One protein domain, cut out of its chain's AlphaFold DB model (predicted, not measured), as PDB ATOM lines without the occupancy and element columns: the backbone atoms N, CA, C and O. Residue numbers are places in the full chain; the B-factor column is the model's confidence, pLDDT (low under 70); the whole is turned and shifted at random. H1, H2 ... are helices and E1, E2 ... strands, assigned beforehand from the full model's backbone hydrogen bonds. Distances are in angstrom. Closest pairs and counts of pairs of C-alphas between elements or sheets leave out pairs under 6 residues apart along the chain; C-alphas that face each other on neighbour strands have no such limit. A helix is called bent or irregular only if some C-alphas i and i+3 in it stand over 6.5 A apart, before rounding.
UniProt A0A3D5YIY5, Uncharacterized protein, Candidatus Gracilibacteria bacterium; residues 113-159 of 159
ATOM      1  N   GLU A 113     135.228 140.211 178.211       82.25
ATOM      2  CA  GLU A 113     136.173 140.401 179.316       82.25
ATOM      3  C   GLU A 113     137.413 139.520 179.151       82.25
ATOM      4  O   GLU A 113     138.536 140.005 179.273       82.25
ATOM      5  N   TYR A 114     137.236 138.251 178.771       86.44
ATOM      6  CA  TYR A 114     138.358 137.363 178.460       86.44
ATOM      7  C   TYR A 114     139.219 137.922 177.321       86.44
ATOM      8  O   TYR A 114     140.446 137.936 177.408       86.44
ATOM      9  N   ILE A 115     138.594 138.425 176.254       88.75
ATOM     10  CA  ILE A 115     139.326 139.010 175.128       88.75
ATOM     11  C   ILE A 115     140.108 140.239 175.586       88.75
ATOM     12  O   ILE A 115     141.299 140.334 175.298       88.75
ATOM     13  N   LYS A 116     139.470 141.148 176.325       85.69
ATOM     14  CA  LYS A 116     140.097 142.374 176.828       85.69
ATOM     15  C   LYS A 116     141.288 142.088 177.748       85.69
ATOM     16  O   LYS A 116     142.306 142.765 177.655       85.69
ATOM     17  N   THR A 117     141.176 141.086 178.614       85.38
ATOM     18  CA  THR A 117     142.194 140.777 179.631       85.38
ATOM     19  C   THR A 117     143.314 139.881 179.110       85.38
ATOM     20  O   THR A 117     144.477 140.109 179.432       85.38
ATOM     21  N   MET A 118     142.997 138.883 178.280       87.31
ATOM     22  CA  MET A 118     143.941 137.815 177.920       87.31
ATOM     23  C   MET A 118     144.456 137.888 176.483       87.31
ATOM     24  O   MET A 118     145.557 137.397 176.204       87.31
ATOM     25  N   ILE A 119     143.668 138.455 175.563       89.50
ATOM     26  CA  ILE A 119     143.971 138.458 174.124       89.50
ATOM     27  C   ILE A 119     144.423 139.838 173.655       89.50
ATOM     28  O   ILE A 119     145.433 139.935 172.965       89.50
ATOM     29  N   GLN A 120     143.729 140.904 174.062       89.12
ATOM     30  CA  GLN A 120     144.020 142.276 173.654       89.12
ATOM     31  C   GLN A 120     145.476 142.698 173.938       89.12
ATOM     32  O   GLN A 120     146.089 143.257 173.030       89.12
ATOM     33  N   PRO A 121     146.101 142.351 175.087       90.31
ATOM     34  CA  PRO A 121     147.518 142.655 175.327       90.31
ATOM     35  C   PRO A 121     148.491 141.975 174.351       90.31
ATOM     36  O   PRO A 121     149.646 142.372 174.253       90.31
ATOM     37  N   LYS A 122     148.044 140.934 173.638       91.44
ATOM     38  CA  LYS A 122     148.850 140.165 172.680       91.44
ATOM     39  C   LYS A 122     148.589 140.586 171.232       91.44
ATOM     40  O   LYS A 122     149.259 140.080 170.333       91.44
ATOM     41  N   VAL A 123     147.643 141.493 170.978       90.94
ATOM     42  CA  VAL A 123     147.189 141.835 169.619       90.94
ATOM     43  C   VAL A 123     148.320 142.338 168.725       90.94
ATOM     44  O   VAL A 123     148.383 141.906 167.583       90.94
ATOM     45  N   SER A 124     149.272 143.127 169.223       88.06
ATOM     46  CA  SER A 124     150.421 143.582 168.418       88.06
ATOM     47  C   SER A 124     151.292 142.432 167.889       88.06
ATOM     48  O   SER A 124     151.909 142.544 166.832       88.06
ATOM     49  N   THR A 125     151.312 141.292 168.587       89.38
ATOM     50  CA  THR A 125     152.048 140.089 168.159       89.38
ATOM     51  C   THR A 125     151.212 139.160 167.277       89.38
ATOM     52  O   THR A 125     151.762 138.503 166.391       89.38
ATOM     53  N   LEU A 126     149.894 139.112 167.508       88.69
ATOM     54  CA  LEU A 126     148.940 138.263 166.785       88.69
ATOM     55  C   LEU A 126     148.479 138.886 165.456       88.69
ATOM     56  O   LEU A 126     148.302 138.182 164.467       88.69
ATOM     57  N   CYS A 127     148.291 140.203 165.428       88.88
ATOM     58  CA  CYS A 127     147.836 140.982 164.285       88.88
ATOM     59  C   CYS A 127     149.032 141.702 163.660       88.88
ATOM     60  O   CYS A 127     149.282 142.876 163.942       88.88
ATOM     61  N   LYS A 128     149.774 140.978 162.812       89.81
ATOM     62  CA  LYS A 128     150.931 141.500 162.078       89.81
ATOM     63  C   LYS A 128     150.944 141.060 160.615       89.81
ATOM     64  O   LYS A 128     150.552 139.938 160.300       89.81
ATOM     65  N   ALA A 129     151.446 141.922 159.738       86.75
ATOM     66  CA  ALA A 129     151.687 141.640 158.327       86.75
ATOM     67  C   ALA A 129     153.071 142.180 157.932       86.75
ATOM     68  O   ALA A 129     153.267 143.381 157.742       86.75
ATOM     69  N   GLY A 130     154.061 141.287 157.857       87.56
ATOM     70  CA  GLY A 130     155.466 141.696 157.786       87.56
ATOM     71  C   GLY A 130     155.866 142.446 159.059       87.56
ATOM     72  O   GLY A 130     155.694 141.916 160.155       87.56
ATOM     73  N   ASN A 131     156.355 143.677 158.904       88.06
ATOM     74  CA  ASN A 131     156.718 144.547 160.029       88.06
ATOM     75  C   ASN A 131     155.540 145.392 160.537       88.06
ATOM     76  O   ASN A 131     155.643 146.004 161.588       88.06
ATOM     77  N   ILE A 132     154.412 145.404 159.822       88.81
ATOM     78  CA  ILE A 132     153.253 146.204 160.210       88.81
ATOM     79  C   ILE A 132     152.488 145.474 161.316       88.81
ATOM     80  O   ILE A 132     152.041 144.346 161.103       88.81
ATOM     81  N   VAL A 133     152.313 146.113 162.469       92.44
ATOM     82  CA  VAL A 133     151.611 145.581 163.646       92.44
ATOM     83  C   VAL A 133     150.446 146.481 164.039       92.44
ATOM     84  O   VAL A 133     150.469 147.689 163.806       92.44
ATOM     85  N   MET A 134     149.413 145.909 164.654       91.31
ATOM     86  CA  MET A 134     148.361 146.710 165.280       91.31
ATOM     87  C   MET A 134     148.871 147.283 166.609       91.31
ATOM     88  O   MET A 134     149.129 146.521 167.541       91.31
ATOM     89  N   ASN A 135     149.005 148.609 166.694       87.06
ATOM     90  CA  ASN A 135     149.494 149.290 167.898       87.06
ATOM     91  C   ASN A 135     148.358 149.599 168.888       87.06
ATOM     92  O   ASN A 135     148.488 149.386 170.090       87.06
ATOM     93  N   GLU A 136     147.200 150.033 168.385       88.69
ATOM     94  CA  GLU A 136     146.040 150.374 169.215       88.69
ATOM     95  C   GLU A 136     144.795 149.614 168.754       88.69
ATOM     96  O   GLU A 136     144.420 149.672 167.583       88.69
ATOM     97  N   VAL A 137     144.096 148.958 169.685       90.69
ATOM     98  CA  VAL A 137     142.787 148.342 169.428       90.69
ATOM     99  C   VAL A 137     141.681 149.353 169.720       90.69
ATOM    100  O   VAL A 137     141.467 149.725 170.870       90.69
ATOM    101  N   LYS A 138     140.931 149.746 168.686       90.88
ATOM    102  CA  LYS A 138     139.788 150.671 168.797       90.88
ATOM    103  C   LYS A 138     138.452 149.952 168.914       90.88
ATOM    104  O   LYS A 138     137.520 150.457 169.532       90.88
ATOM    105  N   LYS A 139     138.336 148.783 168.288       90.25
ATOM    106  CA  LYS A 139     137.117 147.980 168.296       90.25
ATOM    107  C   LYS A 139     137.457 146.500 168.323       90.25
ATOM    108  O   LYS A 139     138.281 146.029 167.543       90.25
ATOM    109  N   THR A 140     136.733 145.782 169.167       91.62
ATOM    110  CA  THR A 140     136.766 144.326 169.280       91.62
ATOM    111  C   THR A 140     135.377 143.804 168.962       91.62
ATOM    112  O   THR A 140     134.390 144.319 169.485       91.62
ATOM    113  N   THR A 141     135.273 142.812 168.084       90.56
ATOM    114  CA  THR A 141     133.997 142.154 167.775       90.56
ATOM    115  C   THR A 141     134.154 140.654 167.942       90.56
ATOM    116  O   THR A 141     135.011 140.046 167.308       90.56
ATOM    117  N   LEU A 142     133.334 140.075 168.815       90.69
ATOM    118  CA  LEU A 142     133.254 138.642 169.076       90.69
ATOM    119  C   LEU A 142     132.012 138.091 168.366       90.69
ATOM    120  O   LEU A 142     130.928 138.655 168.495       90.69
ATOM    121  N   PHE A 143     132.176 137.025 167.590       90.06
ATOM    122  CA  PHE A 143     131.116 136.441 166.767       90.06
ATOM    123  C   PHE A 143     131.352 134.943 166.552       90.06
ATOM    124  O   PHE A 143     132.346 134.387 167.017       90.06
ATOM    125  N   ILE A 144     130.419 134.280 165.869       90.38
ATOM    126  CA  ILE A 144     130.587 132.899 165.412       90.38
ATOM    127  C   ILE A 144     131.027 132.909 163.953       90.38
ATOM    128  O   ILE A 144     130.311 133.433 163.102       90.38
ATOM    129  N   ASP A 145     132.162 132.279 163.670       89.44
ATOM    130  CA  ASP A 145     132.631 131.985 162.320       89.44
ATOM    131  C   ASP A 145     132.741 130.472 162.139       89.44
ATOM    132  O   ASP A 145     133.359 129.784 162.952       89.44
ATOM    133  N   GLN A 146     132.084 129.933 161.112       86.94
ATOM    134  CA  GLN A 146     132.077 128.494 160.802       86.94
ATOM    135  C   GLN A 146     131.804 127.584 162.023       86.94
ATOM    136  O   GLN A 146     132.413 126.528 162.197       86.94
ATOM    137  N   GLY A 147     130.882 128.004 162.898       83.88
ATOM    138  CA  GLY A 147     130.500 127.254 164.099       83.88
ATOM    139  C   GLY A 147     131.484 127.357 165.271       83.88
ATOM    140  O   GLY A 147     131.324 126.637 166.252       83.88
ATOM    141  N   LYS A 148     132.483 128.244 165.206       84.75
ATOM    142  CA  LYS A 148     133.458 128.481 166.280       84.75
ATOM    143  C   LYS A 148     133.446 129.950 166.716       84.75
ATOM    144  O   LYS A 148     133.214 130.824 165.884       84.75
ATOM    145  N   PRO A 149     133.710 130.256 167.999       88.25
ATOM    146  CA  PRO A 149     133.959 131.629 168.420       88.25
ATOM    147  C   PRO A 149     135.162 132.219 167.676       88.25
ATOM    148  O   PRO A 149     136.236 131.617 167.660       88.25
ATOM    149  N   ALA A 150     134.982 133.400 167.102       89.38
ATOM    150  CA  ALA A 150     136.004 134.171 166.416       89.38
ATOM    151  C   ALA A 150     135.997 135.617 166.919       89.38
ATOM    152  O   ALA A 150     134.972 136.142 167.360       89.38
ATOM    153  N   VAL A 151     137.158 136.264 166.856       90.94
ATOM    154  CA  VAL A 151     137.326 137.662 167.249       90.94
ATOM    155  C   VAL A 151     137.997 138.440 166.129       90.94
ATOM    156  O   VAL A 151     138.978 137.985 165.546       90.94
ATOM    157  N   THR A 152     137.478 139.629 165.843       91.94
ATOM    158  CA  THR A 152     138.137 140.617 164.990       91.94
ATOM    159  C   THR A 152     138.536 141.832 165.809       91.94
ATOM    160  O   THR A 152     137.805 142.288 166.695       91.94
ATOM    161  N   PHE A 153     139.711 142.362 165.480       92.56
ATOM    162  CA  PHE A 153     140.238 143.603 166.022       92.56
ATOM    163  C   PHE A 153     140.310 144.631 164.896       92.56
ATOM    164  O   PHE A 153     140.770 144.323 163.796       92.56
ATOM    165  N   ALA A 154     139.855 145.849 165.165       91.56
ATOM    166  CA  ALA A 154     140.051 147.001 164.297       91.56
ATOM    167  C   ALA A 154     140.735 148.110 165.095       91.56
ATOM    168  O   ALA A 154     140.405 148.350 166.260       91.56
ATOM    169  N   GLY A 155     141.701 148.773 164.470       92.25
ATOM    170  CA  GLY A 155     142.683 149.565 165.190       92.25
ATOM    171  C   GLY A 155     143.603 150.369 164.284       92.25
ATOM    172  O   GLY A 155     143.398 150.423 163.068       92.25
ATOM    173  N   THR A 156     144.606 151.000 164.885       91.44
ATOM    174  CA  THR A 156     145.698 151.651 164.155       91.44
ATOM    175  C   THR A 156     146.821 150.654 163.898       91.44
ATOM    176  O   THR A 156     147.099 149.778 164.718       91.44
ATOM    177  N   TRP A 157     147.456 150.789 162.737       90.75
ATOM    178  CA  TRP A 157     148.555 149.939 162.300       90.75
ATOM    179  C   TRP A 157     149.810 150.784 162.132       90.75
ATOM    180  O   TRP A 157     149.750 151.864 161.543       90.75
ATOM    181  N   GLU A 158     150.929 150.285 162.632       88.69
ATOM    182  CA  GLU A 158     152.232 150.947 162.591       88.69
ATOM    183  C   GLU A 158     153.279 149.986 162.032       88.69
ATOM    184  O   GLU A 158     153.115 148.773 162.132       88.69
ATOM    185  N   LYS A 159     154.303 150.531 161.375       79.38
ATOM    186  CA  LYS A 159     155.338 149.780 160.651       79.38
ATOM    187  C   LYS A 159     156.564 149.502 161.513       79.38
ATOM    188  O   LYS A 159     156.890 150.373 162.343       79.38
TER     189      LYS A 159
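This is residues 113 to 159 of the 159 residues of an uncharacterized protein of Candidatus Gracilibacteria bacterium (UniProt A0A3D5YIY5). A long antiparallel hairpin of two strands, E1 and E2, makes the length of this domain, and one irregular helix, H1, packs along one side of it, mainly on E1. Both strands bend, and the turn end of the hairpin, residues 144 to 149, sticks out free of the rest. The printed part has 47 residues with one named helix and two named strands, in the order H1, E1, E2; the sheet has the order E1, E2, all antiparallel, and the class is mixed, helices and strands. The whole is only just compact, close to loose, with a radius of gyration of the C-alphas of 11.1 A. The C-alphas span 33 by 22 by 15 A along their three main axes, an outline that is only just elongated.

Start with the sheet and find C-alpha 132 at (153.253, 146.204, 160.210), where E1 begins. E1 holds residues 132 to 145, Ile 132 to Asp 145, and is the longest strand by residues, with 14; its first and last C-alphas are 25.1 A apart. E2 holds residues 148 to 158, and from Lys 148 to Glu 158 its C-alphas cover 29.5 A. Look for its end at C-alpha 158, at (152.232, 150.947, 162.591). Now go back to the first printed residue, Glu 113, whose C-alpha is at (136.173, 140.401, 179.316). From there H1 runs through residues 113 to 126, 18.0 A from first to last C-alpha. H1 is irregular: the C-alphas of Pro 121 and Ser 124 are 7.6 A apart, where about 5 A is the distance in a regular helix.

Begin again with E1 and E2, which form a hairpin of antiparallel neighbour strands, with 159 degrees between their N-to-C directions. At the turn, N 145 and O 148 are within hydrogen-bond range at 2.9 A. At the other end of the pair, N 133 and O 158 are within range at 2.8 A. Between these, look at Thr 141 and Thr 152, whose C-alphas face each other at 5.2 A. E1 bends by 99 degrees at residue 136, and E2 bends by 62 degrees at residue 155. Next look from E1 to H1: 8 pairs of their C-alphas are within 8 A, the closest being those of Ser 124 and Met 134, 4.9 A apart, and their centres are 9.0 A apart. H1 and E2 are near each other, with 7 pairs of C-alphas within 10 A. In H1 5 of 10 O i to N i+4 pairs are within hydrogen-bond range, and 6 of 11 O i to N i+3 pairs are. After H1, find residues 128 to 129, a stretch too short to be named, which pairs antiparallel with residues 132 to 133 of E1.

The two C-alphas farthest apart are those of Gly 147, between the two strands, and Lys 159, at 33.7 A. From the first printed C-alpha, that of Glu 113, to the last, that of Lys 159, it is 28.3 A. The printed residues run from 113 to 159 without a gap, and Lys 159 is the last residue of the chain. Both links are tight: 5 residues lie between H1 and E1, and 2 between E1 and E2. Read the B-factor column for the model's confidence: the mean pLDDT of the printed part is 88.9, and no printed residue is under 70.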